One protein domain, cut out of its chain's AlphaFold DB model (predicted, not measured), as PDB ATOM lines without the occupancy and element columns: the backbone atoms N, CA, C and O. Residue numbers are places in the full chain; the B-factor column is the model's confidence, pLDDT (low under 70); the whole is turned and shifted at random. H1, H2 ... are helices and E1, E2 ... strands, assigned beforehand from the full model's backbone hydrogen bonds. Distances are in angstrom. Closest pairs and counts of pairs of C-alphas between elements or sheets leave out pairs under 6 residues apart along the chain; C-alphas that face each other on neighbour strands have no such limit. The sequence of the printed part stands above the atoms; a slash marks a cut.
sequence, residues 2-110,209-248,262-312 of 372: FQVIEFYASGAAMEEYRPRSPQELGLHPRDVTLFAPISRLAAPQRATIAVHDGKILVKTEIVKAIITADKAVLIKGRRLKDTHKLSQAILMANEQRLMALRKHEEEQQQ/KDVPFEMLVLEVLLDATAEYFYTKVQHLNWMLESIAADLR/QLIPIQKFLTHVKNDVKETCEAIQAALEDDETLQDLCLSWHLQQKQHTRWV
ATOM      1  N   PHE A   2      24.398 -33.247 -47.703       95.00
ATOM      2  CA  PHE A   2      24.317 -33.307 -46.243       95.00
ATOM      3  C   PHE A   2      23.038 -34.021 -45.816       95.00
ATOM      4  O   PHE A   2      21.974 -33.730 -46.347       95.00
ATOM      5  N   GLN A   3      23.125 -34.945 -44.864       96.06
ATOM      6  CA  GLN A   3      21.935 -35.423 -44.158       96.06
ATOM      7  C   GLN A   3      21.689 -34.484 -42.984       96.06
ATOM      8  O   GLN A   3      22.641 -34.156 -42.272       96.06
ATOM      9  N   VAL A   4      20.448 -34.048 -42.794       97.25
ATOM     10  CA  VAL A   4      20.127 -32.998 -41.826       97.25
ATOM     11  C   VAL A   4      18.913 -33.349 -40.976       97.25
ATOM     12  O   VAL A   4      18.087 -34.175 -41.363       97.25
ATOM     13  N   ILE A   5      18.837 -32.729 -39.805       97.69
ATOM     14  CA  ILE A   5      17.654 -32.692 -38.946       97.69
ATOM     15  C   ILE A   5      17.315 -31.219 -38.750       97.69
ATOM     16  O   ILE A   5      18.181 -30.436 -38.357       97.69
ATOM     17  N   GLU A   6      16.085 -30.842 -39.069       97.94
ATOM     18  CA  GLU A   6      15.602 -29.472 -38.944       97.94
ATOM     19  C   GLU A   6      14.768 -29.327 -37.675       97.94
ATOM     20  O   GLU A   6      13.916 -30.166 -37.391       97.94
ATOM     21  N   PHE A   7      14.990 -28.247 -36.940       98.12
ATOM     22  CA  PHE A   7      14.238 -27.861 -35.753       98.12
ATOM     23  C   PHE A   7      13.653 -26.482 -35.996       98.12
ATOM     24  O   PHE A   7      14.321 -25.627 -36.571       98.12
ATOM     25  N   TYR A   8      12.429 -26.263 -35.543       98.06
ATOM     26  CA  TYR A   8      11.727 -24.998 -35.697       98.06
ATOM     27  C   TYR A   8      11.426 -24.396 -34.329       98.06
ATOM     28  O   TYR A   8      11.145 -25.123 -33.372       98.06
ATOM     29  N   ALA A   9      11.392 -23.069 -34.242       97.00
ATOM     30  CA  ALA A   9      11.009 -22.355 -33.023       97.00
ATOM     31  C   ALA A   9       9.595 -22.721 -32.523       97.00
ATOM     32  O   ALA A   9       9.293 -22.530 -31.352       97.00
ATOM     33  N   SER A  10       8.748 -23.299 -33.383       96.62
ATOM     34  CA  SER A  10       7.419 -23.825 -33.041       96.62
ATOM     35  C   SER A  10       7.430 -25.136 -32.243       96.62
ATOM     36  O   SER A  10       6.368 -25.595 -31.828       96.62
ATOM     37  N   GLY A  11       8.595 -25.765 -32.056       95.12
ATOM     38  CA  GLY A  11       8.731 -27.065 -31.388       95.12
ATOM     39  C   GLY A  11       8.691 -28.255 -32.345       95.12
ATOM     40  O   GLY A  11       8.930 -29.386 -31.932       95.12
ATOM     41  N   ALA A  12       8.431 -28.023 -33.634       96.12
ATOM     42  CA  ALA A  12       8.491 -29.076 -34.637       96.12
ATOM     43  C   ALA A  12       9.947 -29.473 -34.934       96.12
ATOM     44  O   ALA A  12      10.819 -28.613 -35.082       96.12
ATOM     45  N   ALA A  13      10.187 -30.775 -35.098       95.38
ATOM     46  CA  ALA A  13      11.403 -31.290 -35.713       95.38
ATOM     47  C   ALA A  13      11.068 -32.164 -36.917       95.38
ATOM     48  O   ALA A  13      10.118 -32.947 -36.902       95.38
ATOM     49  N   MET A  14      11.876 -32.028 -37.960       95.06
ATOM     50  CA  MET A  14      11.768 -32.800 -39.186       95.06
ATOM     51  C   MET A  14      13.110 -33.448 -39.492       95.06
ATOM     52  O   MET A  14      14.095 -32.784 -39.812       95.06
ATOM     53  N   GLU A  15      13.143 -34.775 -39.416       93.62
ATOM     54  CA  GLU A  15      14.261 -35.552 -39.928       93.62
ATOM     55  C   GLU A  15      14.043 -35.807 -41.418       93.62
ATOM     56  O   GLU A  15      13.159 -36.564 -41.821       93.62
ATOM     57  N   GLU A  16      14.849 -35.159 -42.256       88.50
ATOM     58  CA  GLU A  16      14.754 -35.344 -43.695       88.50
ATOM     59  C   GLU A  16      15.701 -36.460 -44.148       88.50
ATOM     60  O   GLU A  16      16.923 -36.391 -44.003       88.50
ATOM     61  N   TYR A  17      15.127 -37.514 -44.728       89.94
ATOM     62  CA  TYR A  17      15.897 -38.628 -45.288       89.94
ATOM     63  C   TYR A  17      16.611 -38.249 -46.589       89.94
ATOM     64  O   TYR A  17      17.601 -38.883 -46.966       89.94
ATOM     65  N   ARG A  18      16.121 -37.216 -47.282       94.00
ATOM     66  CA  ARG A  18      16.709 -36.724 -48.523       94.00
ATOM     67  C   ARG A  18      17.945 -35.874 -48.208       94.00
ATOM     68  O   ARG A  18      17.834 -34.878 -47.498       94.00
ATOM     69  N   PRO A  19      19.123 -36.217 -48.756       95.12
ATOM     70  CA  PRO A  19      20.297 -35.373 -48.609       95.12
ATOM     71  C   PRO A  19      20.068 -33.991 -49.239       95.12
ATOM     72  O   PRO A  19      19.548 -33.906 -50.352       95.12
ATOM     73  N   ARG A  20      20.517 -32.934 -48.559       96.56
ATOM     74  CA  ARG A  20      20.441 -31.538 -49.002       96.56
ATOM     75  C   ARG A  20      21.734 -31.065 -49.659       96.56
ATOM     76  O   ARG A  20      22.839 -31.482 -49.276       96.56
ATOM     77  N   SER A  21      21.609 -30.199 -50.657       96.62
ATOM     78  CA  SER A  21      22.755 -29.492 -51.242       96.62
ATOM     79  C   SER A  21      23.167 -28.292 -50.367       96.62
ATOM     80  O   SER A  21      22.344 -27.776 -49.612       96.62
ATOM     81  N   PRO A  22      24.427 -27.820 -50.433       96.31
ATOM     82  CA  PRO A  22      24.828 -26.610 -49.709       96.31
ATOM     83  C   PRO A  22      23.970 -25.383 -50.060       96.31
ATOM     84  O   PRO A  22      23.667 -24.576 -49.186       96.31
ATOM     85  N   GLN A  23      23.534 -25.276 -51.318       96.50
ATOM     86  CA  GLN A  23      22.661 -24.210 -51.807       96.50
ATOM     87  C   GLN A  23      21.266 -24.279 -51.175       96.50
ATOM     88  O   GLN A  23      20.719 -23.245 -50.807       96.50
ATOM     89  N   GLU A  24      20.710 -25.480 -50.985       96.38
ATOM     90  CA  GLU A  24      19.425 -25.672 -50.293       96.38
ATOM     91  C   GLU A  24      19.492 -25.298 -48.807       96.38
ATOM     92  O   GLU A  24      18.499 -24.848 -48.245       96.38
ATOM     93  N   LEU A  25      20.663 -25.439 -48.177       96.44
ATOM     94  CA  LEU A  25      20.914 -24.948 -46.815       96.44
ATOM     95  C   LEU A  25      21.215 -23.435 -46.779       96.44
ATOM     96  O   LEU A  25      21.369 -22.835 -45.711       96.44
ATOM     97  N   GLY A  26      21.315 -22.802 -47.954       96.06
ATOM     98  CA  GLY A  26      21.719 -21.414 -48.130       96.06
ATOM     99  C   GLY A  26      23.104 -21.123 -47.554       96.06
ATOM    100  O   GLY A  26      23.295 -20.069 -46.957       96.06
ATOM    101  N   LEU A  27      24.034 -22.074 -47.649       96.12
ATOM    102  CA  LEU A  27      25.424 -21.858 -47.254       96.12
ATOM    103  C   LEU A  27      26.143 -21.044 -48.329       96.12
ATOM    104  O   LEU A  27      26.094 -21.395 -49.514       96.12
ATOM    105  N   HIS A  28      26.864 -20.005 -47.917       95.56
ATOM    106  CA  HIS A  28      27.759 -19.292 -48.815       95.56
ATOM    107  C   HIS A  28      28.890 -20.240 -49.276       95.56
ATOM    108  O   HIS A  28      29.334 -21.084 -48.492       95.56
ATOM    109  N   PRO A  29      29.416 -20.136 -50.517       94.00
ATOM    110  CA  PRO A  29      30.471 -21.027 -51.018       94.00
ATOM    111  C   PRO A  29      31.704 -21.157 -50.108       94.00
ATOM    112  O   PRO A  29      32.331 -22.215 -50.070       94.00
ATOM    113  N   ARG A  30      32.032 -20.102 -49.349       92.56
ATOM    114  CA  ARG A  30      33.129 -20.103 -48.362       92.56
ATOM    115  C   ARG A  30      32.836 -21.027 -47.172       92.56
ATOM    116  O   ARG A  30      33.714 -21.777 -46.748       92.56
ATOM    117  N   ASP A  31      31.583 -21.068 -46.734       94.62
ATOM    118  CA  ASP A  31      31.138 -21.804 -45.547       94.62
ATOM    119  C   ASP A  31      30.895 -23.284 -45.832       94.62
ATOM    120  O   ASP A  31      30.930 -24.119 -44.931       94.62
ATOM    121  N   VAL A  32      30.709 -23.653 -47.104       93.88
ATOM    122  CA  VAL A  32      30.586 -25.063 -47.514       93.88
ATOM    123  C   VAL A  32      31.792 -25.869 -47.045       93.88
ATOM    124  O   VAL A  32      31.650 -27.025 -46.640       93.88
ATOM    125  N   THR A  33      32.977 -25.253 -47.063       91.56
ATOM    126  CA  THR A  33      34.202 -25.902 -46.608       91.56
ATOM    127  C   THR A  33      34.122 -26.268 -45.130       91.56
ATOM    128  O   THR A  33      34.558 -27.360 -44.783       91.56
ATOM    129  N   LEU A  34      33.475 -25.461 -44.282       91.12
ATOM    130  CA  LEU A  34      33.317 -25.741 -42.852       91.12
ATOM    131  C   LEU A  34      32.557 -27.049 -42.610       91.12
ATOM    132  O   LEU A  34      32.897 -27.801 -41.699       91.12
ATOM    133  N   PHE A  35      31.568 -27.375 -43.437       92.38
ATOM    134  CA  PHE A  35      30.733 -28.561 -43.225       92.38
ATOM    135  C   PHE A  35      31.107 -29.751 -44.104       92.38
ATOM    136  O   PHE A  35      30.641 -30.867 -43.845       92.38
ATOM    137  N   ALA A  36      31.964 -29.542 -45.106       87.88
ATOM    138  CA  ALA A  36      32.421 -30.587 -46.003       87.88
ATOM    139  C   ALA A  36      32.943 -31.806 -45.215       87.88
ATOM    140  O   ALA A  36      33.613 -31.661 -44.185       87.88
ATOM    141  N   PRO A  37      32.647 -33.040 -45.665       80.75
ATOM    142  CA  PRO A  37      33.282 -34.222 -45.106       80.75
ATOM    143  C   PRO A  37      34.796 -34.038 -45.190       80.75
ATOM    144  O   PRO A  37      35.302 -33.760 -46.274       80.75
ATOM    145  N   ILE A  38      35.496 -34.169 -44.055       73.19
ATOM    146  CA  ILE A  38      36.949 -33.983 -43.966       73.19
ATOM    147  C   ILE A  38      37.604 -34.815 -45.068       73.19
ATOM    148  O   ILE A  38      37.635 -36.051 -44.998       73.19
ATOM    149  N   SER A  39      38.079 -34.132 -46.108       63.09
ATOM    150  CA  SER A  39      38.931 -34.749 -47.109       63.09
ATOM    151  C   SER A  39      40.240 -35.081 -46.412       63.09
ATOM    152  O   SER A  39      40.768 -34.249 -45.679       63.09
ATOM    153  N   ARG A  40      40.775 -36.289 -46.620       60.84
ATOM    154  CA  ARG A  40      42.002 -36.763 -45.944       60.84
ATOM    155  C   ARG A  40      43.228 -35.865 -46.186       60.84
ATOM    156  O   ARG A  40      44.232 -36.038 -45.511       60.84
ATOM    157  N   LEU A  41      43.141 -34.954 -47.154       57.09
ATOM    158  CA  LEU A  41      44.196 -34.028 -47.557       57.09
ATOM    159  C   LEU A  41      44.000 -32.603 -47.016       57.09
ATOM    160  O   LEU A  41      44.917 -31.794 -47.111       57.09
ATOM    161  N   ALA A  42      42.823 -32.276 -46.479       61.94
ATOM    162  CA  ALA A  42      42.579 -30.966 -45.892       61.94
ATOM    163  C   ALA A  42      43.077 -30.960 -44.444       61.94
ATOM    164  O   ALA A  42      42.875 -31.932 -43.712       61.94
ATOM    165  N   ALA A  43      43.721 -29.863 -44.038       67.75
ATOM    166  CA  ALA A  43      44.108 -29.650 -42.650       67.75
ATOM    167  C   ALA A  43      42.903 -29.893 -41.714       67.75
ATOM    168  O   ALA A  43      41.769 -29.591 -42.115       67.75
ATOM    169  N   PRO A  44      43.125 -30.432 -40.497       70.25
ATOM    170  CA  PRO A  44      42.082 -30.552 -39.485       70.25
ATOM    171  C   PRO A  44      41.352 -29.222 -39.376       70.25
ATOM    172  O   PRO A  44      41.967 -28.171 -39.192       70.25
ATOM    173  N   GLN A  45      40.051 -29.256 -39.626       77.81
ATOM    174  CA  GLN A  45      39.282 -28.031 -39.642       77.81
ATOM    175  C   GLN A  45      38.955 -27.662 -38.208       77.81
ATOM    176  O   GLN A  45      38.306 -28.444 -37.517       77.81
ATOM    177  N   ARG A  46      39.392 -26.465 -37.824       87.88
ATOM    178  CA  ARG A  46      39.235 -25.926 -36.480       87.88
ATOM    179  C   ARG A  46      37.769 -25.830 -36.072       87.88
ATOM    180  O   ARG A  46      36.887 -25.724 -36.935       87.88
ATOM    181  N   ALA A  47      37.527 -25.833 -34.764       96.06
ATOM    182  CA  ALA A  47      36.249 -25.386 -34.229       96.06
ATOM    183  C   ALA A  47      35.951 -23.956 -34.719       96.06
ATOM    184  O   ALA A  47      36.858 -23.153 -34.947       96.06
ATOM    185  N   THR A  48      34.686 -23.652 -34.978       96.81
ATOM    186  CA  THR A  48      34.269 -22.371 -35.554       96.81
ATOM    187  C   THR A  48      32.876 -22.022 -35.059       96.81
ATOM    188  O   THR A  48      31.965 -22.849 -35.135       96.81
ATOM    189  N   ILE A  49      32.725 -20.791 -34.582       97.38
ATOM    190  CA  ILE A  49      31.448 -20.135 -34.323       97.38
ATOM    191  C   ILE A  49      31.524 -18.831 -35.107       97.38
ATOM    192  O   ILE A  49      32.398 -18.012 -34.843       97.38
ATOM    193  N   ALA A  50      30.699 -18.692 -36.137       96.75
ATOM    194  CA  ALA A  50      30.719 -17.528 -37.016       96.75
ATOM    195  C   ALA A  50      29.294 -17.111 -37.360       96.75
ATOM    196  O   ALA A  50      28.417 -17.970 -37.463       96.75
ATOM    197  N   VAL A  51      29.069 -15.817 -37.577       97.06
ATOM    198  CA  VAL A  51      27.776 -15.303 -38.033       97.06
ATOM    199  C   VAL A  51      27.906 -14.784 -39.458       97.06
ATOM    200  O   VAL A  51      28.716 -13.904 -39.739       97.06
ATOM    201  N   HIS A  52      27.119 -15.345 -40.376       95.56
ATOM    202  CA  HIS A  52      27.102 -14.961 -41.787       95.56
ATOM    203  C   HIS A  52      25.675 -14.971 -42.332       95.56
ATOM    204  O   HIS A  52      24.921 -15.913 -42.100       95.56
ATOM    205  N   ASP A  53      25.299 -13.917 -43.062       94.69
ATOM    206  CA  ASP A  53      23.996 -13.786 -43.729       94.69
ATOM    207  C   ASP A  53      22.784 -14.034 -42.803       94.69
ATOM    208  O   ASP A  53      21.777 -14.622 -43.206       94.69
ATOM    209  N   GLY A  54      22.878 -13.598 -41.540       95.69
ATOM    210  CA  GLY A  54      21.838 -13.819 -40.528       95.69
ATOM    211  C   GLY A  54      21.722 -15.274 -40.063       95.69
ATOM    212  O   GLY A  54      20.631 -15.720 -39.701       95.69
ATOM    213  N   LYS A  55      22.826 -16.028 -40.118       97.69
ATOM    214  CA  LYS A  55      22.931 -17.416 -39.662       97.69
ATOM    215  C   LYS A  55      24.129 -17.580 -38.746       97.69
ATOM    216  O   LYS A  55      25.218 -17.124 -39.083       97.69
ATOM    217  N   ILE A  56      23.954 -18.314 -37.659       98.00
ATOM    218  CA  ILE A  56      25.050 -18.755 -36.798       98.00
ATOM    219  C   ILE A  56      25.523 -20.112 -37.311       98.00
ATOM    220  O   ILE A  56      24.762 -21.082 -37.378       98.00
ATOM    221  N   LEU A  57      26.786 -20.183 -37.699       98.00
ATOM    222  CA  LEU A  57      27.459 -21.387 -38.149       98.00
ATOM    223  C   LEU A  57      28.258 -21.945 -36.980       98.00
ATOM    224  O   LEU A  57      29.229 -21.334 -36.542       98.00
ATOM    225  N   VAL A  58      27.854 -23.115 -36.490       97.94
ATOM    226  CA  VAL A  58      28.505 -23.773 -35.357       97.94
ATOM    227  C   VAL A  58      29.148 -25.062 -35.824       97.94
ATOM    228  O   VAL A  58      28.498 -25.962 -36.367       97.94
ATOM    229  N   LYS A  59      30.443 -25.177 -35.563       96.69
ATOM    230  CA  LYS A  59      31.204 -26.383 -35.817       96.69
ATOM    231  C   LYS A  59      32.149 -26.669 -34.665       96.69
ATOM    232  O   LYS A  59      33.064 -25.901 -34.391       96.69
ATOM    233  N   THR A  60      31.987 -27.841 -34.078       96.00
ATOM    234  CA  THR A  60      32.917 -28.425 -33.114       96.00
ATOM    235  C   THR A  60      33.236 -29.860 -33.546       96.00
ATOM    236  O   THR A  60      32.785 -30.325 -34.598       96.00
ATOM    237  N   GLU A  61      34.024 -30.585 -32.753       92.75
ATOM    238  CA  GLU A  61      34.334 -31.999 -33.015       92.75
ATOM    239  C   GLU A  61      33.064 -32.876 -33.074       92.75
ATOM    240  O   GLU A  61      32.998 -33.834 -33.850       92.75
ATOM    241  N   ILE A  62      32.033 -32.542 -32.288       94.69
ATOM    242  CA  ILE A  62      30.787 -33.321 -32.216       94.69
ATOM    243  C   ILE A  62      29.564 -32.630 -32.818       94.69
ATOM    244  O   ILE A  62      28.604 -33.316 -33.168       94.69
ATOM    245  N   VAL A  63      29.594 -31.306 -32.980       96.50
ATOM    246  CA  VAL A  63      28.459 -30.518 -33.469       96.50
ATOM    247  C   VAL A  63      28.751 -29.945 -34.849       96.50
ATOM    248  O   VAL A  63      29.829 -29.419 -35.114       96.50
ATOM    249  N   LYS A  64      27.751 -30.002 -35.729       97.31
ATOM    250  CA  LYS A  64      27.723 -29.277 -37.002       97.31
ATOM    251  C   LYS A  64      26.327 -28.712 -37.205       97.31
ATOM    252  O   LYS A  64      25.420 -29.478 -37.523       97.31
ATOM    253  N   ALA A  65      26.148 -27.414 -37.011       98.25
ATOM    254  CA  ALA A  65      24.833 -26.793 -37.051       98.25
ATOM    255  C   ALA A  65      24.831 -25.447 -37.783       98.25
ATOM    256  O   ALA A  65      25.835 -24.734 -37.826       98.25
ATOM    257  N   ILE A  66      23.672 -25.122 -38.348       98.19
ATOM    258  CA  ILE A  66      23.334 -23.824 -38.930       98.19
ATOM    259  C   ILE A  66      22.093 -23.337 -38.189       98.19
ATOM    260  O   ILE A  66      21.086 -24.043 -38.180       98.19
ATOM    261  N   ILE A  67      22.150 -22.166 -37.569       98.44
ATOM    262  CA  ILE A  67      21.070 -21.635 -36.731       98.44
ATOM    263  C   ILE A  67      20.582 -20.318 -37.338       98.44
ATOM    264  O   ILE A  67      21.382 -19.430 -37.615       98.44
ATOM    265  N   THR A  68      19.279 -20.199 -37.563       98.12
ATOM    266  CA  THR A  68      18.556 -18.956 -37.865       98.12
ATOM    267  C   THR A  68      17.658 -18.595 -36.681       98.12
ATOM    268  O   THR A  68      17.496 -19.386 -35.753       98.12
ATOM    269  N   ALA A  69      17.039 -17.411 -36.718       96.94
ATOM    270  CA  ALA A  69      16.138 -16.946 -35.658       96.94
ATOM    271  C   ALA A  69      14.941 -17.889 -35.400       96.94
ATOM    272  O   ALA A  69      14.408 -17.963 -34.299       96.94
ATOM    273  N   ASP A  70      14.494 -18.614 -36.423       97.06
ATOM    274  CA  ASP A  70      13.273 -19.422 -36.410       97.06
ATOM    275  C   ASP A  70      13.507 -20.916 -36.673       97.06
ATOM    276  O   ASP A  70      12.588 -21.727 -36.511       97.06
ATOM    277  N   LYS A  71      14.722 -21.290 -37.087       97.88
ATOM    278  CA  LYS A  71      15.058 -22.639 -37.536       97.88
ATOM    279  C   LYS A  71      16.505 -22.995 -37.212       97.88
ATOM    280  O   LYS A  71      17.415 -22.194 -37.353       97.88
ATOM    281  N   ALA A  72      16.746 -24.235 -36.816       98.38
ATOM    282  CA  ALA A  72      18.086 -24.785 -36.678       98.38
ATOM    283  C   ALA A  72      18.220 -26.039 -37.539       98.38
ATOM    284  O   ALA A  72      17.296 -26.841 -37.647       98.38
ATOM    285  N   VAL A  73      19.377 -26.215 -38.163       98.19
ATOM    286  CA  VAL A  73      19.697 -27.365 -39.006       98.19
ATOM    287  C   VAL A  73      20.921 -28.054 -38.430       98.19
ATOM    288  O   VAL A  73      22.025 -27.519 -38.498       98.19
ATOM    289  N   LEU A  74      20.735 -29.258 -37.894       98.12
ATOM    290  CA  LEU A  74      21.816 -30.119 -37.423       98.12
ATOM    291  C   LEU A  74      22.255 -31.050 -38.556       98.12
ATOM    292  O   LEU A  74      21.472 -31.859 -39.055       98.12
ATOM    293  N   ILE A  75      23.518 -30.959 -38.960       97.19
ATOM    294  CA  ILE A  75      24.111 -31.815 -39.990       97.19
ATOM    295  C   ILE A  75      24.598 -33.104 -39.331       97.19
ATOM    296  O   ILE A  75      25.444 -33.075 -38.433       97.19
ATOM    297  N   LYS A  76      24.108 -34.254 -39.806       96.19
ATOM    298  CA  LYS A  76      24.452 -35.555 -39.222       96.19
ATOM    299  C   LYS A  76      25.952 -35.824 -39.343       96.19
ATOM    300  O   LYS A  76      26.538 -35.781 -40.431       96.19
ATOM    301  N   GLY A  77      26.575 -36.103 -38.202       92.00
ATOM    302  CA  GLY A  77      27.985 -36.464 -38.117       92.00
ATOM    303  C   GLY A  77      28.235 -37.944 -38.415       92.00
ATOM    304  O   GLY A  77      27.332 -38.714 -38.730       92.00
ATOM    305  N   ARG A  78      29.491 -38.378 -38.246       91.56
ATOM    306  CA  ARG A  78      29.843 -39.813 -38.295       91.56
ATOM    307  C   ARG A  78      29.268 -40.596 -37.109       91.56
ATOM    308  O   ARG A  78      29.121 -41.810 -37.189       91.56
ATOM    309  N   ARG A  79      28.977 -39.907 -36.004       93.00
ATOM    310  CA  ARG A  79      28.495 -40.487 -34.749       93.00
ATOM    311  C   ARG A  79      26.992 -40.249 -34.627       93.00
ATOM    312  O   ARG A  79      26.550 -39.251 -34.064       93.00
ATOM    313  N   LEU A  80      26.209 -41.175 -35.180       94.56
ATOM    314  CA  LEU A  80      24.745 -41.069 -35.198       94.56
ATOM    315  C   LEU A  80      24.142 -41.006 -33.789       94.56
ATOM    316  O   LEU A  80      23.192 -40.264 -33.574       94.56
ATOM    317  N   LYS A  81      24.728 -41.725 -32.822       96.00
ATOM    318  CA  LYS A  81      24.295 -41.690 -31.417       96.00
ATOM    319  C   LYS A  81      24.383 -40.281 -30.825       96.00
ATOM    320  O   LYS A  81      23.423 -39.826 -30.217       96.00
ATOM    321  N   ASP A  82      25.498 -39.588 -31.056       95.06
ATOM    322  CA  ASP A  82      25.716 -38.226 -30.555       95.06
ATOM    323  C   ASP A  82      24.755 -37.250 -31.243       95.06
ATOM    324  O   ASP A  82      24.130 -36.425 -30.586       95.06
ATOM    325  N   THR A  83      24.546 -37.416 -32.555       96.25
ATOM    326  CA  THR A  83      23.565 -36.622 -33.317       96.25
ATOM    327  C   THR A  83      22.143 -36.816 -32.779       96.25
ATOM    328  O   THR A  83      21.404 -35.846 -32.635       96.25
ATOM    329  N   HIS A  84      21.758 -38.051 -32.448       96.94
ATOM    330  CA  HIS A  84      20.442 -38.344 -31.885       96.94
ATOM    331  C   HIS A  84      20.277 -37.745 -30.483       96.94
ATOM    332  O   HIS A  84      19.275 -37.087 -30.214       96.94
ATOM    333  N   LYS A  85      21.288 -37.890 -29.616       97.00
ATOM    334  CA  LYS A  85      21.288 -37.281 -28.279       97.00
ATOM    335  C   LYS A  85      21.145 -35.757 -28.360       97.00
ATOM    336  O   LYS A  85      20.295 -35.191 -27.682       97.00
ATOM    337  N   LEU A  86      21.912 -35.114 -29.245       97.38
ATOM    338  CA  LEU A  86      21.812 -33.678 -29.522       97.38
ATOM    339  C   LEU A  86      20.415 -33.289 -30.010       97.38
ATOM    340  O   LEU A  86      19.841 -32.326 -29.516       97.38
ATOM    341  N   SER A  87      19.844 -34.054 -30.945       97.75
ATOM    342  CA  SER A  87      18.503 -33.769 -31.466       97.75
ATOM    343  C   SER A  87      17.426 -33.818 -30.382       97.75
ATOM    344  O   SER A  87      16.549 -32.959 -30.353       97.75
ATOM    345  N   GLN A  88      17.523 -34.776 -29.457       97.50
ATOM    346  CA  GLN A  88      16.616 -34.875 -28.318       97.50
ATOM    347  C   GLN A  88      16.816 -33.716 -27.341       97.50
ATOM    348  O   GLN A  88      15.835 -33.141 -26.887       97.50
ATOM    349  N   ALA A  89      18.064 -33.340 -27.048       97.50
ATOM    350  CA  ALA A  89      18.361 -32.222 -26.156       97.50
ATOM    351  C   ALA A  89      17.788 -30.896 -26.688       97.50
ATOM    352  O   ALA A  89      17.126 -30.176 -25.944       97.50
ATOM    353  N   ILE A  90      17.957 -30.621 -27.988       97.69
ATOM    354  CA  ILE A  90      17.395 -29.427 -28.642       97.69
ATOM    355  C   ILE A  90      15.863 -29.435 -28.564       97.69
ATOM    356  O   ILE A  90      15.258 -28.418 -28.229       97.69
ATOM    357  N   LEU A  91      15.232 -30.578 -28.852       97.19
ATOM    358  CA  LEU A  91      13.779 -30.731 -28.772       97.19
ATOM    359  C   LEU A  91      13.246 -30.466 -27.362       97.19
ATOM    360  O   LEU A  91      12.325 -29.669 -27.206       97.19
ATOM    361  N   MET A  92      13.853 -31.088 -26.351       96.69
ATOM    362  CA  MET A  92      13.444 -30.942 -24.953       96.69
ATOM    363  C   MET A  92      13.602 -29.498 -24.463       96.69
ATOM    364  O   MET A  92      12.689 -28.966 -23.835       96.69
ATOM    365  N   ALA A  93      14.726 -28.846 -24.774       96.00
ATOM    366  CA  ALA A  93      14.951 -27.449 -24.402       96.00
ATOM    367  C   ALA A  93      13.917 -26.519 -25.059       96.00
ATOM    368  O   ALA A  93      13.368 -25.622 -24.417       96.00
ATOM    369  N   ASN A  94      13.603 -26.750 -26.337       96.44
ATOM    370  CA  ASN A  94      12.634 -25.931 -27.062       96.44
ATOM    371  C   ASN A  94      11.197 -26.161 -26.563       96.44
ATOM    372  O   ASN A  94      10.425 -25.212 -26.435       96.44
ATOM    373  N   GLU A  95      10.839 -27.400 -26.217       96.31
ATOM    374  CA  GLU A  95       9.556 -27.715 -25.587       96.31
ATOM    375  C   GLU A  95       9.407 -27.002 -24.235       96.31
ATOM    376  O   GLU A  95       8.374 -26.380 -23.977       96.31
ATOM    377  N   GLN A  96      10.453 -27.008 -23.403       95.69
ATOM    378  CA  GLN A  96      10.468 -26.285 -22.127       95.69
ATOM    379  C   GLN A  96      10.268 -24.779 -22.320       95.69
ATOM    380  O   GLN A  96       9.436 -24.177 -21.636       95.69
ATOM    381  N   ARG A  97      10.961 -24.180 -23.294       95.31
ATOM    382  CA  ARG A  97      10.786 -22.770 -23.664       95.31
ATOM    383  C   ARG A  97       9.345 -22.461 -24.081       95.31
ATOM    384  O   ARG A  97       8.763 -21.490 -23.608       95.31
ATOM    385  N   LEU A  98       8.737 -23.297 -24.924       95.25
ATOM    386  CA  LEU A  98       7.349 -23.111 -25.366       95.25
ATOM    387  C   LEU A  98       6.340 -23.249 -24.223       95.25
ATOM    388  O   LEU A  98       5.364 -22.501 -24.171       95.25
ATOM    389  N   MET A  99       6.569 -24.176 -23.294       95.69
ATOM    390  CA  MET A  99       5.738 -24.315 -22.096       95.69
ATOM    391  C   MET A  99       5.844 -23.080 -21.193       95.69
ATOM    392  O   MET A  99       4.824 -22.611 -20.686       95.69
ATOM    393  N   ALA A 100       7.045 -22.512 -21.039       94.25
ATOM    394  CA  ALA A 100       7.251 -21.269 -20.297       94.25
ATOM    395  C   ALA A 100       6.527 -20.076 -20.949       94.25
ATOM    396  O   ALA A 100       5.892 -19.292 -20.243       94.25
ATOM    397  N   LEU A 101       6.550 -19.979 -22.283       93.94
ATOM    398  CA  LEU A 101       5.827 -18.941 -23.028       93.94
ATOM    399  C   LEU A 101       4.307 -19.046 -22.845       93.94
ATOM    400  O   LEU A 101       3.674 -18.053 -22.496       93.94
ATOM    401  N   ARG A 102       3.719 -20.242 -22.991       95.75
ATOM    402  CA  ARG A 102       2.268 -20.440 -22.785       95.75
ATOM    403  C   ARG A 102       1.836 -20.090 -21.368       95.75
ATOM    404  O   ARG A 102       0.845 -19.396 -21.182       95.75
ATOM    405  N   LYS A 103       2.604 -20.530 -20.366       95.12
ATOM    406  CA  LYS A 103       2.327 -20.204 -18.965       95.12
ATOM    407  C   LYS A 103       2.318 -18.689 -18.738       95.12
ATOM    408  O   LYS A 103       1.442 -18.176 -18.051       95.12
ATOM    409  N   HIS A 104       3.264 -17.972 -19.340       94.88
ATOM    410  CA  HIS A 104       3.318 -16.516 -19.256       94.88
ATOM    411  C   HIS A 104       2.122 -15.836 -19.943       94.88
ATOM    412  O   HIS A 104       1.563 -14.886 -19.400       94.88
ATOM    413  N   GLU A 105       1.702 -16.326 -21.113       95.38
ATOM    414  CA  GLU A 105       0.497 -15.838 -21.799       95.38
ATOM    415  C   GLU A 105      -0.765 -16.060 -20.952       95.38
ATOM    416  O   GLU A 105      -1.599 -15.161 -20.844       95.38
ATOM    417  N   GLU A 106      -0.892 -17.219 -20.302       96.56
ATOM    418  CA  GLU A 106      -1.995 -17.524 -19.384       96.56
ATOM    419  C   GLU A 106      -1.987 -16.604 -18.154       96.56
ATOM    420  O   GLU A 106      -3.030 -16.058 -17.787       96.56
ATOM    421  N   GLU A 107      -0.824 -16.385 -17.535       95.25
ATOM    422  CA  GLU A 107      -0.662 -15.452 -16.412       95.25
ATOM    423  C   GLU A 107      -1.045 -14.019 -16.819       95.25
ATOM    424  O   GLU A 107      -1.761 -13.331 -16.087       95.25
ATOM    425  N   GLN A 108      -0.643 -13.579 -18.016       94.94
ATOM    426  CA  GLN A 108      -1.007 -12.264 -18.537       94.94
ATOM    427  C   GLN A 108      -2.517 -12.147 -18.792       94.94
ATOM    428  O   GLN A 108      -3.129 -11.159 -18.383       94.94
ATOM    429  N   GLN A 109      -3.144 -13.162 -19.392       96.06
ATOM    430  CA  GLN A 109      -4.595 -13.191 -19.604       96.06
ATOM    431  C   GLN A 109      -5.367 -13.163 -18.277       96.06
ATOM    432  O   GLN A 109      -6.385 -12.479 -18.167       96.06
ATOM    433  N   GLN A 110      -4.877 -13.852 -17.242       95.88
ATOM    434  CA  GLN A 110      -5.470 -13.813 -15.900       95.88
ATOM    435  C   GLN A 110      -5.350 -12.423 -15.257       95.88
ATOM    436  O   GLN A 110      -6.310 -11.928 -14.652       95.88
ATOM    437  N   LYS A 209      11.771 -17.954 -20.880       85.00
ATOM    438  CA  LYS A 209      10.770 -17.289 -21.733       85.00
ATOM    439  C   LYS A 209      11.383 -16.154 -22.563       85.00
ATOM    440  O   LYS A 209      10.933 -15.901 -23.677       85.00
ATOM    441  N   ASP A 210      12.415 -15.508 -22.022       90.31
ATOM    442  CA  ASP A 210      13.061 -14.344 -22.627       90.31
ATOM    443  C   ASP A 210      14.254 -14.753 -23.510       90.31
ATOM    444  O   ASP A 210      14.764 -13.944 -24.287       90.31
ATOM    445  N   VAL A 211      14.674 -16.022 -23.447       94.25
ATOM    446  CA  VAL A 211      15.759 -16.548 -24.280       94.25
ATOM    447  C   VAL A 211      15.242 -16.772 -25.708       94.25
ATOM    448  O   VAL A 211      14.278 -17.523 -25.917       94.25
ATOM    449  N   PRO A 212      15.852 -16.148 -26.732       96.06
ATOM    450  CA  PRO A 212      15.460 -16.369 -28.117       96.06
ATOM    451  C   PRO A 212      15.886 -17.769 -28.595       96.06
ATOM    452  O   PRO A 212      16.791 -18.393 -28.039       96.06
ATOM    453  N   PHE A 213      15.212 -18.284 -29.628       97.06
ATOM    454  CA  PHE A 213      15.383 -19.668 -30.093       97.06
ATOM    455  C   PHE A 213      16.835 -19.977 -30.472       97.06
ATOM    456  O   PHE A 213      17.373 -21.016 -30.090       97.06
ATOM    457  N   GLU A 214      17.477 -19.067 -31.199       97.62
ATOM    458  CA  GLU A 214      18.848 -19.222 -31.666       97.62
ATOM    459  C   GLU A 214      19.855 -19.350 -30.515       97.62
ATOM    460  O   GLU A 214      20.772 -20.168 -30.600       97.62
ATOM    461  N   MET A 215      19.642 -18.616 -29.417       97.50
ATOM    462  CA  MET A 215      20.508 -18.661 -28.237       97.50
ATOM    463  C   MET A 215      20.287 -19.933 -27.426       97.50
ATOM    464  O   MET A 215      21.259 -20.550 -27.003       97.50
ATOM    465  N   LEU A 216      19.033 -20.378 -27.297       97.25
ATOM    466  CA  LEU A 216      18.701 -21.656 -26.666       97.25
ATOM    467  C   LEU A 216      19.380 -22.826 -27.395       97.25
ATOM    468  O   LEU A 216      19.977 -23.705 -26.775       97.25
ATOM    469  N   VAL A 217      19.313 -22.850 -28.730       98.06
ATOM    470  CA  VAL A 217      19.978 -23.898 -29.516       98.06
ATOM    471  C   VAL A 217      21.493 -23.808 -29.346       98.06
ATOM    472  O   VAL A 217      22.133 -24.835 -29.134       98.06
ATOM    473  N   LEU A 218      22.073 -22.606 -29.420       98.06
ATOM    474  CA  LEU A 218      23.511 -22.411 -29.234       98.06
ATOM    475  C   LEU A 218      23.981 -22.913 -27.860       98.06
ATOM    476  O   LEU A 218      24.977 -23.630 -27.793       98.06
ATOM    477  N   GLU A 219      23.241 -22.608 -26.795       97.25
ATOM    478  CA  GLU A 219      23.503 -23.081 -25.433       97.25
ATOM    479  C   GLU A 219      23.538 -24.612 -25.366       97.25
ATOM    480  O   GLU A 219      24.544 -25.185 -24.948       97.25
ATOM    481  N   VAL A 220      22.500 -25.287 -25.874       97.88
ATOM    482  CA  VAL A 220      22.427 -26.760 -25.896       97.88
ATOM    483  C   VAL A 220      23.612 -27.377 -26.649       97.88
ATOM    484  O   VAL A 220      24.158 -28.406 -26.243       97.88
ATOM    485  N   LEU A 221      24.031 -26.767 -27.760       98.00
ATOM    486  CA  LEU A 221      25.160 -27.253 -28.553       98.00
ATOM    487  C   LEU A 221      26.507 -27.077 -27.832       98.00
ATOM    488  O   LEU A 221      27.386 -27.942 -27.950       98.00
ATOM    489  N   LEU A 222      26.682 -25.974 -27.105       97.94
ATOM    490  CA  LEU A 222      27.883 -25.712 -26.312       97.94
ATOM    491  C   LEU A 222      27.945 -26.613 -25.076       97.94
ATOM    492  O   LEU A 222      29.003 -27.190 -24.815       97.94
ATOM    493  N   ASP A 223      26.823 -26.820 -24.389       97.38
ATOM    494  CA  ASP A 223      26.724 -27.731 -23.245       97.38
ATOM    495  C   ASP A 223      27.084 -29.169 -23.643       97.38
ATOM    496  O   ASP A 223      27.976 -29.795 -23.066       97.38
ATOM    497  N   ALA A 224      26.518 -29.663 -24.747       96.88
ATOM    498  CA  ALA A 224      26.875 -30.979 -25.268       96.88
ATOM    499  C   ALA A 224      28.355 -31.080 -25.684       96.88
ATOM    500  O   ALA A 224      28.975 -32.141 -25.553       96.88
ATOM    501  N   THR A 225      28.945 -29.987 -26.183       97.19
ATOM    502  CA  THR A 225      30.381 -29.932 -26.502       97.19
ATOM    503  C   THR A 225      31.231 -30.013 -25.227       97.19
ATOM    504  O   THR A 225      32.231 -30.736 -25.205       97.19
ATOM    505  N   ALA A 226      30.818 -29.355 -24.143       97.25
ATOM    506  CA  ALA A 226      31.471 -29.464 -22.841       97.25
ATOM    507  C   ALA A 226      31.348 -30.883 -22.255       97.25
ATOM    508  O   ALA A 226      32.355 -31.472 -21.844       97.25
ATOM    509  N   GLU A 227      30.155 -31.484 -22.298       96.56
ATOM    510  CA  GLU A 227      29.908 -32.861 -21.843       96.56
ATOM    511  C   GLU A 227      30.766 -33.879 -22.618       96.56
ATOM    512  O   GLU A 227      31.315 -34.835 -22.049       96.56
ATOM    513  N   TYR A 228      30.945 -33.657 -23.922       96.00
ATOM    514  CA  TYR A 228      31.834 -34.464 -24.750       96.00
ATOM    515  C   TYR A 228      33.281 -34.418 -24.256       96.00
ATOM    516  O   TYR A 228      33.909 -35.472 -24.093       96.00
ATOM    517  N   PHE A 229      33.815 -33.223 -23.989       96.69
ATOM    518  CA  PHE A 229      35.172 -33.086 -23.465       96.69
ATOM    519  C   PHE A 229      35.314 -33.709 -22.081       96.69
ATOM    520  O   PHE A 229      36.291 -34.421 -21.841       96.69
ATOM    521  N   TYR A 230      34.320 -33.544 -21.211       97.06
ATOM    522  CA  TYR A 230      34.306 -34.195 -19.905       97.06
ATOM    523  C   TYR A 230      34.401 -35.721 -20.037       97.06
ATOM    524  O   TYR A 230      35.292 -36.350 -19.464       97.06
ATOM    525  N   THR A 231      33.560 -36.318 -20.884       96.25
ATOM    526  CA  THR A 231      33.564 -37.768 -21.141       96.25
ATOM    527  C   THR A 231      34.911 -38.244 -21.694       96.25
ATOM    528  O   THR A 231      35.414 -39.307 -21.320       96.25
ATOM    529  N   LYS A 232      35.538 -37.453 -22.572       95.50
ATOM    530  CA  LYS A 232      36.867 -37.749 -23.127       95.50
ATOM    531  C   LYS A 232      37.963 -37.725 -22.066       95.50
ATOM    532  O   LYS A 232      38.818 -38.610 -22.076       95.50
ATOM    533  N   VAL A 233      37.930 -36.753 -21.159       95.88
ATOM    534  CA  VAL A 233      38.877 -36.658 -20.040       95.88
ATOM    535  C   VAL A 233      38.686 -37.821 -19.067       95.88
ATOM    536  O   VAL A 233      39.674 -38.430 -18.668       95.88
ATOM    537  N   GLN A 234      37.444 -38.208 -18.761       96.25
ATOM    538  CA  GLN A 234      37.165 -39.381 -17.921       96.25
ATOM    539  C   GLN A 234      37.699 -40.675 -18.542       96.25
ATOM    540  O   GLN A 234      38.362 -41.464 -17.871       96.25
ATOM    541  N   HIS A 235      37.493 -40.867 -19.846       95.44
ATOM    542  CA  HIS A 235      38.054 -42.016 -20.553       95.44
ATOM    543  C   HIS A 235      39.591 -42.012 -20.531       95.44
ATOM    544  O   HIS A 235      40.208 -43.061 -20.359       95.44
ATOM    545  N   LEU A 236      40.221 -40.840 -20.662       95.12
ATOM    546  CA  LEU A 236      41.672 -40.707 -20.539       95.12
ATOM    547  C   LEU A 236      42.172 -41.073 -19.141       95.12
ATOM    548  O   LEU A 236      43.162 -41.795 -19.028       95.12
ATOM    549  N   ASN A 237      41.488 -40.600 -18.100       95.00
ATOM    550  CA  ASN A 237      41.827 -40.926 -16.721       95.00
ATOM    551  C   ASN A 237      41.724 -42.437 -16.476       95.00
ATOM    552  O   ASN A 237      42.663 -43.043 -15.970       95.00
ATOM    553  N   TRP A 238      40.646 -43.065 -16.951       95.88
ATOM    554  CA  TRP A 238      40.480 -44.515 -16.876       95.88
ATOM    555  C   TRP A 238      41.608 -45.281 -17.595       95.88
ATOM    556  O   TRP A 238      42.168 -46.223 -17.035       95.88
ATOM    557  N   MET A 239      42.008 -44.858 -18.804       94.31
ATOM    558  CA  MET A 239      43.142 -45.474 -19.516       94.31
ATOM    559  C   MET A 239      44.457 -45.330 -18.736       94.31
ATOM    560  O   MET A 239      45.239 -46.276 -18.660       94.31
ATOM    561  N   LEU A 240      44.706 -44.156 -18.147       93.44
ATOM    562  CA  LEU A 240      45.892 -43.901 -17.327       93.44
ATOM    563  C   LEU A 240      45.916 -44.771 -16.069       93.44
ATOM    564  O   LEU A 240      46.960 -45.333 -15.746       93.44
ATOM    565  N   GLU A 241      44.783 -44.912 -15.383       95.25
ATOM    566  CA  GLU A 241      44.645 -45.772 -14.206       95.25
ATOM    567  C   GLU A 241      44.870 -47.247 -14.551       95.25
ATOM    568  O   GLU A 241      45.594 -47.934 -13.827       95.25
ATOM    569  N   SER A 242      44.325 -47.713 -15.680       93.56
ATOM    570  CA  SER A 242      44.539 -49.079 -16.170       93.56
ATOM    571  C   SER A 242      46.022 -49.355 -16.419       93.56
ATOM    572  O   SER A 242      46.563 -50.325 -15.892       93.56
ATOM    573  N   ILE A 243      46.713 -48.472 -17.149       91.19
ATOM    574  CA  ILE A 243      48.151 -48.645 -17.402       91.19
ATOM    575  C   ILE A 243      48.943 -48.535 -16.098       91.19
ATOM    576  O   ILE A 243      49.853 -49.323 -15.861       91.19
ATOM    577  N   ALA A 244      48.603 -47.601 -15.208       91.81
ATOM    578  CA  ALA A 244      49.277 -47.474 -13.918       91.81
ATOM    579  C   ALA A 244      49.132 -48.745 -13.061       91.81
ATOM    580  O   ALA A 244      50.082 -49.124 -12.369       91.81
ATOM    581  N   ALA A 245      47.980 -49.421 -13.113       93.06
ATOM    582  CA  ALA A 245      47.774 -50.708 -12.456       93.06
ATOM    583  C   ALA A 245      48.673 -51.804 -13.056       93.06
ATOM    584  O   ALA A 245      49.332 -52.524 -12.302       93.06
ATOM    585  N   ASP A 246      48.785 -51.869 -14.384       90.44
ATOM    586  CA  ASP A 246      49.658 -52.824 -15.079       90.44
ATOM    587  C   ASP A 246      51.146 -52.569 -14.790       90.44
ATOM    588  O   ASP A 246      51.931 -53.502 -14.588       90.44
ATOM    589  N   LEU A 247      51.546 -51.297 -14.693       88.31
ATOM    590  CA  LEU A 247      52.909 -50.897 -14.338       88.31
ATOM    591  C   LEU A 247      53.288 -51.311 -12.909       88.31
ATOM    592  O   LEU A 247      54.450 -51.646 -12.665       88.31
ATOM    593  N   ARG A 248      52.329 -51.309 -11.974       91.31
ATOM    594  CA  ARG A 248      52.548 -51.717 -10.574       91.31
ATOM    595  C   ARG A 248      52.764 -53.220 -10.412       91.31
ATOM    596  O   ARG A 248      53.338 -53.627  -9.404       91.31
ATOM    597  N   GLN A 262      53.010 -48.448 -24.521       87.88
ATOM    598  CA  GLN A 262      51.598 -48.311 -24.140       87.88
ATOM    599  C   GLN A 262      51.194 -46.859 -23.820       87.88
ATOM    600  O   GLN A 262      50.019 -46.511 -23.926       87.88
ATOM    601  N   LEU A 263      52.149 -45.976 -23.496       90.69
ATOM    602  CA  LEU A 263      51.877 -44.556 -23.233       90.69
ATOM    603  C   LEU A 263      51.737 -43.720 -24.516       90.69
ATOM    604  O   LEU A 263      51.137 -42.644 -24.487       90.69
ATOM    605  N   ILE A 264      52.243 -44.202 -25.658       91.88
ATOM    606  CA  ILE A 264      52.212 -43.455 -26.928       91.88
ATOM    607  C   ILE A 264      50.767 -43.158 -27.383       91.88
ATOM    608  O   ILE A 264      50.483 -42.006 -27.729       91.88
ATOM    609  N   PRO A 265      49.823 -44.125 -27.384       91.50
ATOM    610  CA  PRO A 265      48.420 -43.848 -27.697       91.50
ATOM    611  C   PRO A 265      47.779 -42.816 -26.762       91.50
ATOM    612  O   PRO A 265      47.060 -41.936 -27.235       91.50
ATOM    613  N   ILE A 266      48.084 -42.874 -25.461       93.62
ATOM    614  CA  ILE A 266      47.580 -41.923 -24.459       93.62
ATOM    615  C   ILE A 266      48.086 -40.514 -24.748       93.62
ATOM    616  O   ILE A 266      47.294 -39.574 -24.778       93.62
ATOM    617  N   GLN A 267      49.383 -40.355 -25.018       94.25
ATOM    618  CA  GLN A 267      49.960 -39.054 -25.349       94.25
ATOM    619  C   GLN A 267      49.315 -38.459 -26.608       94.25
ATOM    620  O   GLN A 267      48.990 -37.268 -26.636       94.25
ATOM    621  N   LYS A 268      49.090 -39.281 -27.641       94.56
ATOM    622  CA  LYS A 268      48.397 -38.854 -28.868       94.56
ATOM    623  C   LYS A 268      46.961 -38.423 -28.580       94.56
ATOM    624  O   LYS A 268      46.540 -37.374 -29.058       94.56
ATOM    625  N   PHE A 269      46.232 -39.196 -27.778       94.12
ATOM    626  CA  PHE A 269      44.856 -38.881 -27.404       94.12
ATOM    627  C   PHE A 269      44.761 -37.599 -26.570       94.12
ATOM    628  O   PHE A 269      43.949 -36.733 -26.879       94.12
ATOM    629  N   LEU A 270      45.631 -37.434 -25.570       95.12
ATOM    630  CA  LEU A 270      45.717 -36.216 -24.763       95.12
ATOM    631  C   LEU A 270      46.015 -34.992 -25.634       95.12
ATOM    632  O   LEU A 270      45.391 -33.949 -25.465       95.12
ATOM    633  N   THR A 271      46.947 -35.123 -26.579       94.75
ATOM    634  CA  THR A 271      47.285 -34.037 -27.510       94.75
ATOM    635  C   THR A 271      46.083 -33.663 -28.379       94.75
ATOM    636  O   THR A 271      45.819 -32.480 -28.558       94.75
ATOM    637  N   HIS A 272      45.325 -34.652 -28.863       93.00
ATOM    638  CA  HIS A 272      44.102 -34.420 -29.632       93.00
ATOM    639  C   HIS A 272      43.049 -33.673 -28.807       93.00
ATOM    640  O   HIS A 272      42.620 -32.601 -29.208       93.00
ATOM    641  N   VAL A 273      42.705 -34.177 -27.616       94.56
ATOM    642  CA  VAL A 273      41.708 -33.535 -26.737       94.56
ATOM    643  C   VAL A 273      42.139 -32.117 -26.361       94.56
ATOM    644  O   VAL A 273      41.325 -31.202 -26.383       94.56
ATOM    645  N   LYS A 274      43.427 -31.907 -26.062       95.50
ATOM    646  CA  LYS A 274      43.967 -30.576 -25.762       95.50
ATOM    647  C   LYS A 274      43.802 -29.614 -26.939       95.50
ATOM    648  O   LYS A 274      43.455 -28.458 -26.712       95.50
ATOM    649  N   ASN A 275      44.073 -30.067 -28.162       95.19
ATOM    650  CA  ASN A 275      43.902 -29.242 -29.354       95.19
ATOM    651  C   ASN A 275      42.422 -28.932 -29.599       95.19
ATOM    652  O   ASN A 275      42.097 -27.765 -29.780       95.19
ATOM    653  N   ASP A 276      41.530 -29.922 -29.498       94.38
ATOM    654  CA  ASP A 276      40.088 -29.723 -29.701       94.38
ATOM    655  C   ASP A 276      39.502 -28.715 -28.698       94.38
ATOM    656  O   ASP A 276      38.748 -27.814 -29.074       94.38
ATOM    657  N   VAL A 277      39.865 -28.846 -27.415       96.44
ATOM    658  CA  VAL A 277      39.440 -27.917 -26.355       96.44
ATOM    659  C   VAL A 277      39.992 -26.526 -26.633       96.44
ATOM    660  O   VAL A 277      39.241 -25.557 -26.593       96.44
ATOM    661  N   LYS A 278      41.287 -26.421 -26.958       96.69
ATOM    662  CA  LYS A 278      41.927 -25.141 -27.267       96.69
ATOM    663  C   LYS A 278      41.237 -24.444 -28.440       96.69
ATOM    664  O   LYS A 278      40.897 -23.277 -28.316       96.69
ATOM    665  N   GLU A 279      41.009 -25.146 -29.544       95.75
ATOM    666  CA  GLU A 279      40.346 -24.588 -30.726       95.75
ATOM    667  C   GLU A 279      38.902 -24.175 -30.427       95.75
ATOM    668  O   GLU A 279      38.449 -23.140 -30.907       95.75
ATOM    669  N   THR A 280      38.181 -24.948 -29.609       97.12
ATOM    670  CA  THR A 280      36.813 -24.599 -29.194       97.12
ATOM    671  C   THR A 280      36.805 -23.344 -28.323       97.12
ATOM    672  O   THR A 280      35.996 -22.451 -28.556       97.12
ATOM    673  N   CYS A 281      37.730 -23.232 -27.367       97.44
ATOM    674  CA  CYS A 281      37.889 -22.026 -26.557       97.44
ATOM    675  C   CYS A 281      38.279 -20.813 -27.407       97.44
ATOM    676  O   CYS A 281      37.699 -19.753 -27.215       97.44
ATOM    677  N   GLU A 282      39.204 -20.966 -28.360       97.31
ATOM    678  CA  GLU A 282      39.577 -19.896 -29.297       97.31
ATOM    679  C   GLU A 282      38.375 -19.446 -30.141       97.31
ATOM    680  O   GLU A 282      38.180 -18.249 -30.322       97.31
ATOM    681  N   ALA A 283      37.539 -20.374 -30.620       96.88
ATOM    682  CA  ALA A 283      36.340 -20.042 -31.390       96.88
ATOM    683  C   ALA A 283      35.283 -19.302 -30.554       96.88
ATOM    684  O   ALA A 283      34.681 -18.349 -31.041       96.88
ATOM    685  N   ILE A 284      35.069 -19.720 -29.303       97.25
ATOM    686  CA  ILE A 284      34.162 -19.031 -28.373       97.25
ATOM    687  C   ILE A 284      34.711 -17.643 -28.041       97.25
ATOM    688  O   ILE A 284      33.977 -16.666 -28.106       97.25
ATOM    689  N   GLN A 285      36.001 -17.543 -27.722       97.44
ATOM    690  CA  GLN A 285      36.645 -16.278 -27.389       97.44
ATOM    691  C   GLN A 285      36.583 -15.296 -28.563       97.44
ATOM    692  O   GLN A 285      36.203 -14.151 -28.358       97.44
ATOM    693  N   ALA A 286      36.845 -15.751 -29.790       95.94
ATOM    694  CA  ALA A 286      36.725 -14.917 -30.984       95.94
ATOM    695  C   ALA A 286      35.302 -14.363 -31.185       95.94
ATOM    696  O   ALA A 286      35.160 -13.223 -31.605       95.94
ATOM    697  N   ALA A 287      34.264 -15.139 -30.856       95.50
ATOM    698  CA  ALA A 287      32.870 -14.690 -30.929       95.50
ATOM    699  C   ALA A 287      32.454 -13.757 -29.771       95.50
ATOM    700  O   ALA A 287      31.425 -13.095 -29.860       95.50
ATOM    701  N   LEU A 288      33.210 -13.734 -28.667       96.06
ATOM    702  CA  LEU A 288      32.937 -12.885 -27.500       96.06
ATOM    703  C   LEU A 288      33.756 -11.590 -27.490       96.06
ATOM    704  O   LEU A 288      33.344 -10.624 -26.857       96.06
ATOM    705  N   GLU A 289      34.930 -11.578 -28.122       97.00
ATOM    706  CA  GLU A 289      35.814 -10.405 -28.174       97.00
ATOM    707  C   GLU A 289      35.343  -9.339 -29.169       97.00
ATOM    708  O   GLU A 289      35.722  -8.177 -29.037       97.00
ATOM    709  N   ASP A 290      34.535  -9.724 -30.155       95.62
ATOM    710  CA  ASP A 290      34.001  -8.820 -31.163       95.62
ATOM    711  C   ASP A 290      32.533  -8.488 -30.857       95.62
ATOM    712  O   ASP A 290      31.630  -9.297 -31.089       95.62
ATOM    713  N   ASP A 291      32.303  -7.277 -30.339       96.06
ATOM    714  CA  ASP A 291      30.975  -6.755 -30.002       96.06
ATOM    715  C   ASP A 291      30.009  -6.786 -31.200       96.06
ATOM    716  O   ASP A 291      28.801  -6.949 -31.000       96.06
ATOM    717  N   GLU A 292      30.509  -6.647 -32.437       95.44
ATOM    718  CA  GLU A 292      29.678  -6.744 -33.643       95.44
ATOM    719  C   GLU A 292      29.187  -8.180 -33.828       95.44
ATOM    720  O   GLU A 292      27.991  -8.404 -34.011       95.44
ATOM    721  N   THR A 293      30.074  -9.168 -33.668       94.12
ATOM    722  CA  THR A 293      29.674 -10.582 -33.739       94.12
ATOM    723  C   THR A 293      28.725 -10.970 -32.612       94.12
ATOM    724  O   THR A 293      27.780 -11.724 -32.846       94.12
ATOM    725  N   LEU A 294      28.926 -10.433 -31.405       94.44
ATOM    726  CA  LEU A 294      28.058 -10.697 -30.261       94.44
ATOM    727  C   LEU A 294      26.647 -10.140 -30.484       94.44
ATOM    728  O   LEU A 294      25.660 -10.803 -30.155       94.44
ATOM    729  N   GLN A 295      26.541  -8.947 -31.075       95.00
ATOM    730  CA  GLN A 295      25.258  -8.397 -31.509       95.00
ATOM    731  C   GLN A 295      24.640  -9.272 -32.601       95.00
ATOM    732  O   GLN A 295      23.485  -9.679 -32.461       95.00
ATOM    733  N   ASP A 296      25.423  -9.651 -33.612       95.88
ATOM    734  CA  ASP A 296      24.976 -10.470 -34.740       95.88
ATOM    735  C   ASP A 296      24.492 -11.873 -34.322       95.88
ATOM    736  O   ASP A 296      23.650 -12.460 -35.006       95.88
ATOM    737  N   LEU A 297      24.945 -12.414 -33.183       96.12
ATOM    738  CA  LEU A 297      24.399 -13.653 -32.604       96.12
ATOM    739  C   LEU A 297      22.923 -13.507 -32.182       96.12
ATOM    740  O   LEU A 297      22.183 -14.493 -32.176       96.12
ATOM    741  N   CYS A 298      22.457 -12.292 -31.884       95.38
ATOM    742  CA  CYS A 298      21.079 -11.997 -31.485       95.38
ATOM    743  C   CYS A 298      20.164 -11.821 -32.713       95.38
ATOM    744  O   CYS A 298      19.625 -10.742 -32.984       95.38
ATOM    745  N   LEU A 299      19.968 -12.894 -33.482       95.25
ATOM    746  CA  LEU A 299      19.261 -12.858 -34.769       95.25
ATOM    747  C   LEU A 299      17.821 -12.322 -34.675       95.25
ATOM    748  O   LEU A 299      17.386 -11.544 -35.532       95.25
ATOM    749  N   SER A 300      17.082 -12.711 -33.638       93.38
ATOM    750  CA  SER A 300      15.704 -12.279 -33.384       93.38
ATOM    751  C   SER A 300      15.622 -10.773 -33.134       93.38
ATOM    752  O   SER A 300      14.724 -10.104 -33.649       93.38
ATOM    753  N   TRP A 301      16.603 -10.216 -32.418       91.50
ATOM    754  CA  TRP A 301      16.704  -8.778 -32.174       91.50
ATOM    755  C   TRP A 301      16.924  -8.003 -33.478       91.50
ATOM    756  O   TRP A 301      16.211  -7.035 -33.763       91.50
ATOM    757  N   HIS A 302      17.838  -8.466 -34.334       89.62
ATOM    758  CA  HIS A 302      18.052  -7.853 -35.649       89.62
ATOM    759  C   HIS A 302      16.820  -7.943 -36.551       89.62
ATOM    760  O   HIS A 302      16.518  -6.996 -37.286       89.62
ATOM    761  N   LEU A 303      16.088  -9.059 -36.499       89.56
ATOM    762  CA  LEU A 303      14.838  -9.209 -37.237       89.56
ATOM    763  C   LEU A 303      13.794  -8.189 -36.760       89.56
ATOM    764  O   LEU A 303      13.162  -7.528 -37.586       89.56
ATOM    765  N   GLN A 304      13.667  -8.002 -35.445       89.06
ATOM    766  CA  GLN A 304      12.767  -7.021 -34.844       89.06
ATOM    767  C   GLN A 304      13.152  -5.581 -35.224       89.06
ATOM    768  O   GLN A 304      12.292  -4.805 -35.648       89.06
ATOM    769  N   GLN A 305      14.437  -5.216 -35.171       87.62
ATOM    770  CA  GLN A 305      14.894  -3.883 -35.589       87.62
ATOM    771  C   GLN A 305      14.613  -3.593 -37.073       87.62
ATOM    772  O   GLN A 305      14.169  -2.494 -37.426       87.62
ATOM    773  N   LYS A 306      14.809  -4.581 -37.955       86.94
ATOM    774  CA  LYS A 306      14.473  -4.464 -39.386       86.94
ATOM    775  C   LYS A 306      12.976  -4.258 -39.614       86.94
ATOM    776  O   LYS A 306      12.585  -3.551 -40.542       86.94
ATOM    777  N   GLN A 307      12.128  -4.841 -38.768       85.75
ATOM    778  CA  GLN A 307      10.690  -4.592 -38.821       85.75
ATOM    779  C   GLN A 307      10.364  -3.172 -38.350       85.75
ATOM    780  O   GLN A 307       9.700  -2.446 -39.083       85.75
ATOM    781  N   HIS A 308      10.881  -2.726 -37.203       80.38
ATOM    782  CA  HIS A 308      10.601  -1.377 -36.691       80.38
ATOM    783  C   HIS A 308      11.061  -0.254 -37.629       80.38
ATOM    784  O   HIS A 308      10.340   0.724 -37.811       80.38
ATOM    785  N   THR A 309      12.217  -0.400 -38.277       75.31
ATOM    786  CA  THR A 309      12.716   0.591 -39.248       75.31
ATOM    787  C   THR A 309      11.850   0.675 -40.506       75.31
ATOM    788  O   THR A 309      11.667   1.762 -41.051       75.31
ATOM    789  N   ARG A 310      11.239  -0.437 -40.933       76.19
ATOM    790  CA  ARG A 310      10.277  -0.455 -42.047       76.19
ATOM    791  C   ARG A 310       8.964   0.266 -41.717       76.19
ATOM    792  O   ARG A 310       8.293   0.736 -42.632       76.19
ATOM    793  N   TRP A 311       8.609   0.352 -40.437       56.66
ATOM    794  CA  TRP A 311       7.401   1.025 -39.951       56.66
ATOM    795  C   TRP A 311       7.608   2.503 -39.607       56.66
ATOM    796  O   TRP A 311       6.656   3.149 -39.170       56.66
ATOM    797  N   VAL A 312       8.799   3.076 -39.835       53.38
ATOM    798  CA  VAL A 312       8.946   4.537 -39.795       53.38
ATOM    799  C   VAL A 312       8.067   5.113 -40.914       53.38
ATOM    800  O   VAL A 312       8.300   4.800 -42.085       53.38
TER     801      VAL A 312
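AT A GLANCE: This is residues 2 to 110, 209 to 248 and 262 to 312 of the 372 residues of an uncharacterized protein of Scenedesmus sp. NREL 46B-D3 (UniProt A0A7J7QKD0). What does the model look like? A strongly twisted sheet of six strands has long helices over one face: H2 and H3 run along its strands, while H4 lies beside edge strand E3 and joins H3, the two running side by side well past the sheet. Residues 105 to 110 of H2 and residues 304 to 312, of which 304 to 310 belong to H6, stick out. What is it built of? The printed part has 200 residues with six named helices and six named strands, in the order E1 E2 H1 E3 E4 E5 E6 H2 H3 H4 H5 H6; the sheet, E2 - E1 - E6 - E5 - E4 - E3, is all antiparallel, and the class is mixed. How compact is it? It is only just compact, close to loose, with a radius of gyration of the C-alphas of 19.7 A, and its elongated outline spans 73 by 44 by 39 A.

IN THESE COORDINATES: Where does the printed part begin? E1, residues 2 to 8, starts with C-alpha 2 at (24.317, -33.307, -46.243); E2 is 13 to 20, H1 32 to 35, E3 48 to 52, E4 55 to 59, E5 64 to 67 and E6 71 to 75. Where are the other helices? H2, residues 80 to 110, is 45.0 A long from first to last C-alpha; H3, 213 to 248, is 52.8 A and H4, 263 to 289, is 38.1 A. H5 is 291 to 296, and H6, 299 to 310, ends with C-alpha 310 at (10.277, -0.455, -42.047).

HOW THE PARTS SIT: How are the strands paired? E1 and E2 form a hairpin, with N 6 and O 14 within hydrogen-bond range at 2.9 A, and N 7 of E1 and O 72 of E6 are 2.8 A apart. E3 E4 E5 E6 form a meander, each the antiparallel neighbour of the one before, with N 50 and O 57 at 3.1 A, N 58 and O 65 at 2.9 A, and N 73 and O 66 at 2.8 A. Which helices are on the sheet? In two layers, helices on one face of a sheet, H2 lies over E1 and E6 at a height of 9.7 A, H3 over E5 at 13.6 A, H5 over E3, and H4 over none, only just, with 2 C-alphas falling on E3; the closest C-alphas of E3 and H4, Thr 48 and Ala 283, are 5.2 A apart. H1 only grazes the sheet with residues 34 to 35, and H6 is only just not on it, with 4 pairs of C-alphas within 10 A. How do the helices meet? H2 touches H3 with residues 86 to 94 alone, at a steep tilt of 41 degrees, their closest C-alphas being Ile 90 and Val 217 at 6.2 A; H3 and H4 touch at a shallow tilt of 22 degrees, opposite ways, closest at the C-alphas of Leu 236 and Ile 266, 7.2 A. H4 and H5 touch only at the corner, only just, with 3 pairs of C-alphas within 8 A, closest at Ala 287 and Thr 293, 5.9 A. In H2, H3, H4, H5 and H6 every O i to N i+4 pair is within hydrogen-bond range; H1 is too short for one.

THE WHOLE: How large is it? The two C-alphas farthest apart, those of Arg 248 and Val 312, are 76.9 A apart. Where is it cut, and which links are long? Residues 111 to 208 and 249 to 261 are not printed, with C-alpha gaps of 17.6 A and 14.0 A; the links E2 to H1 and H1 to E3 are long. Where is confidence low? Residues 39 to 43 and 311 to 312 have pLDDT under 70.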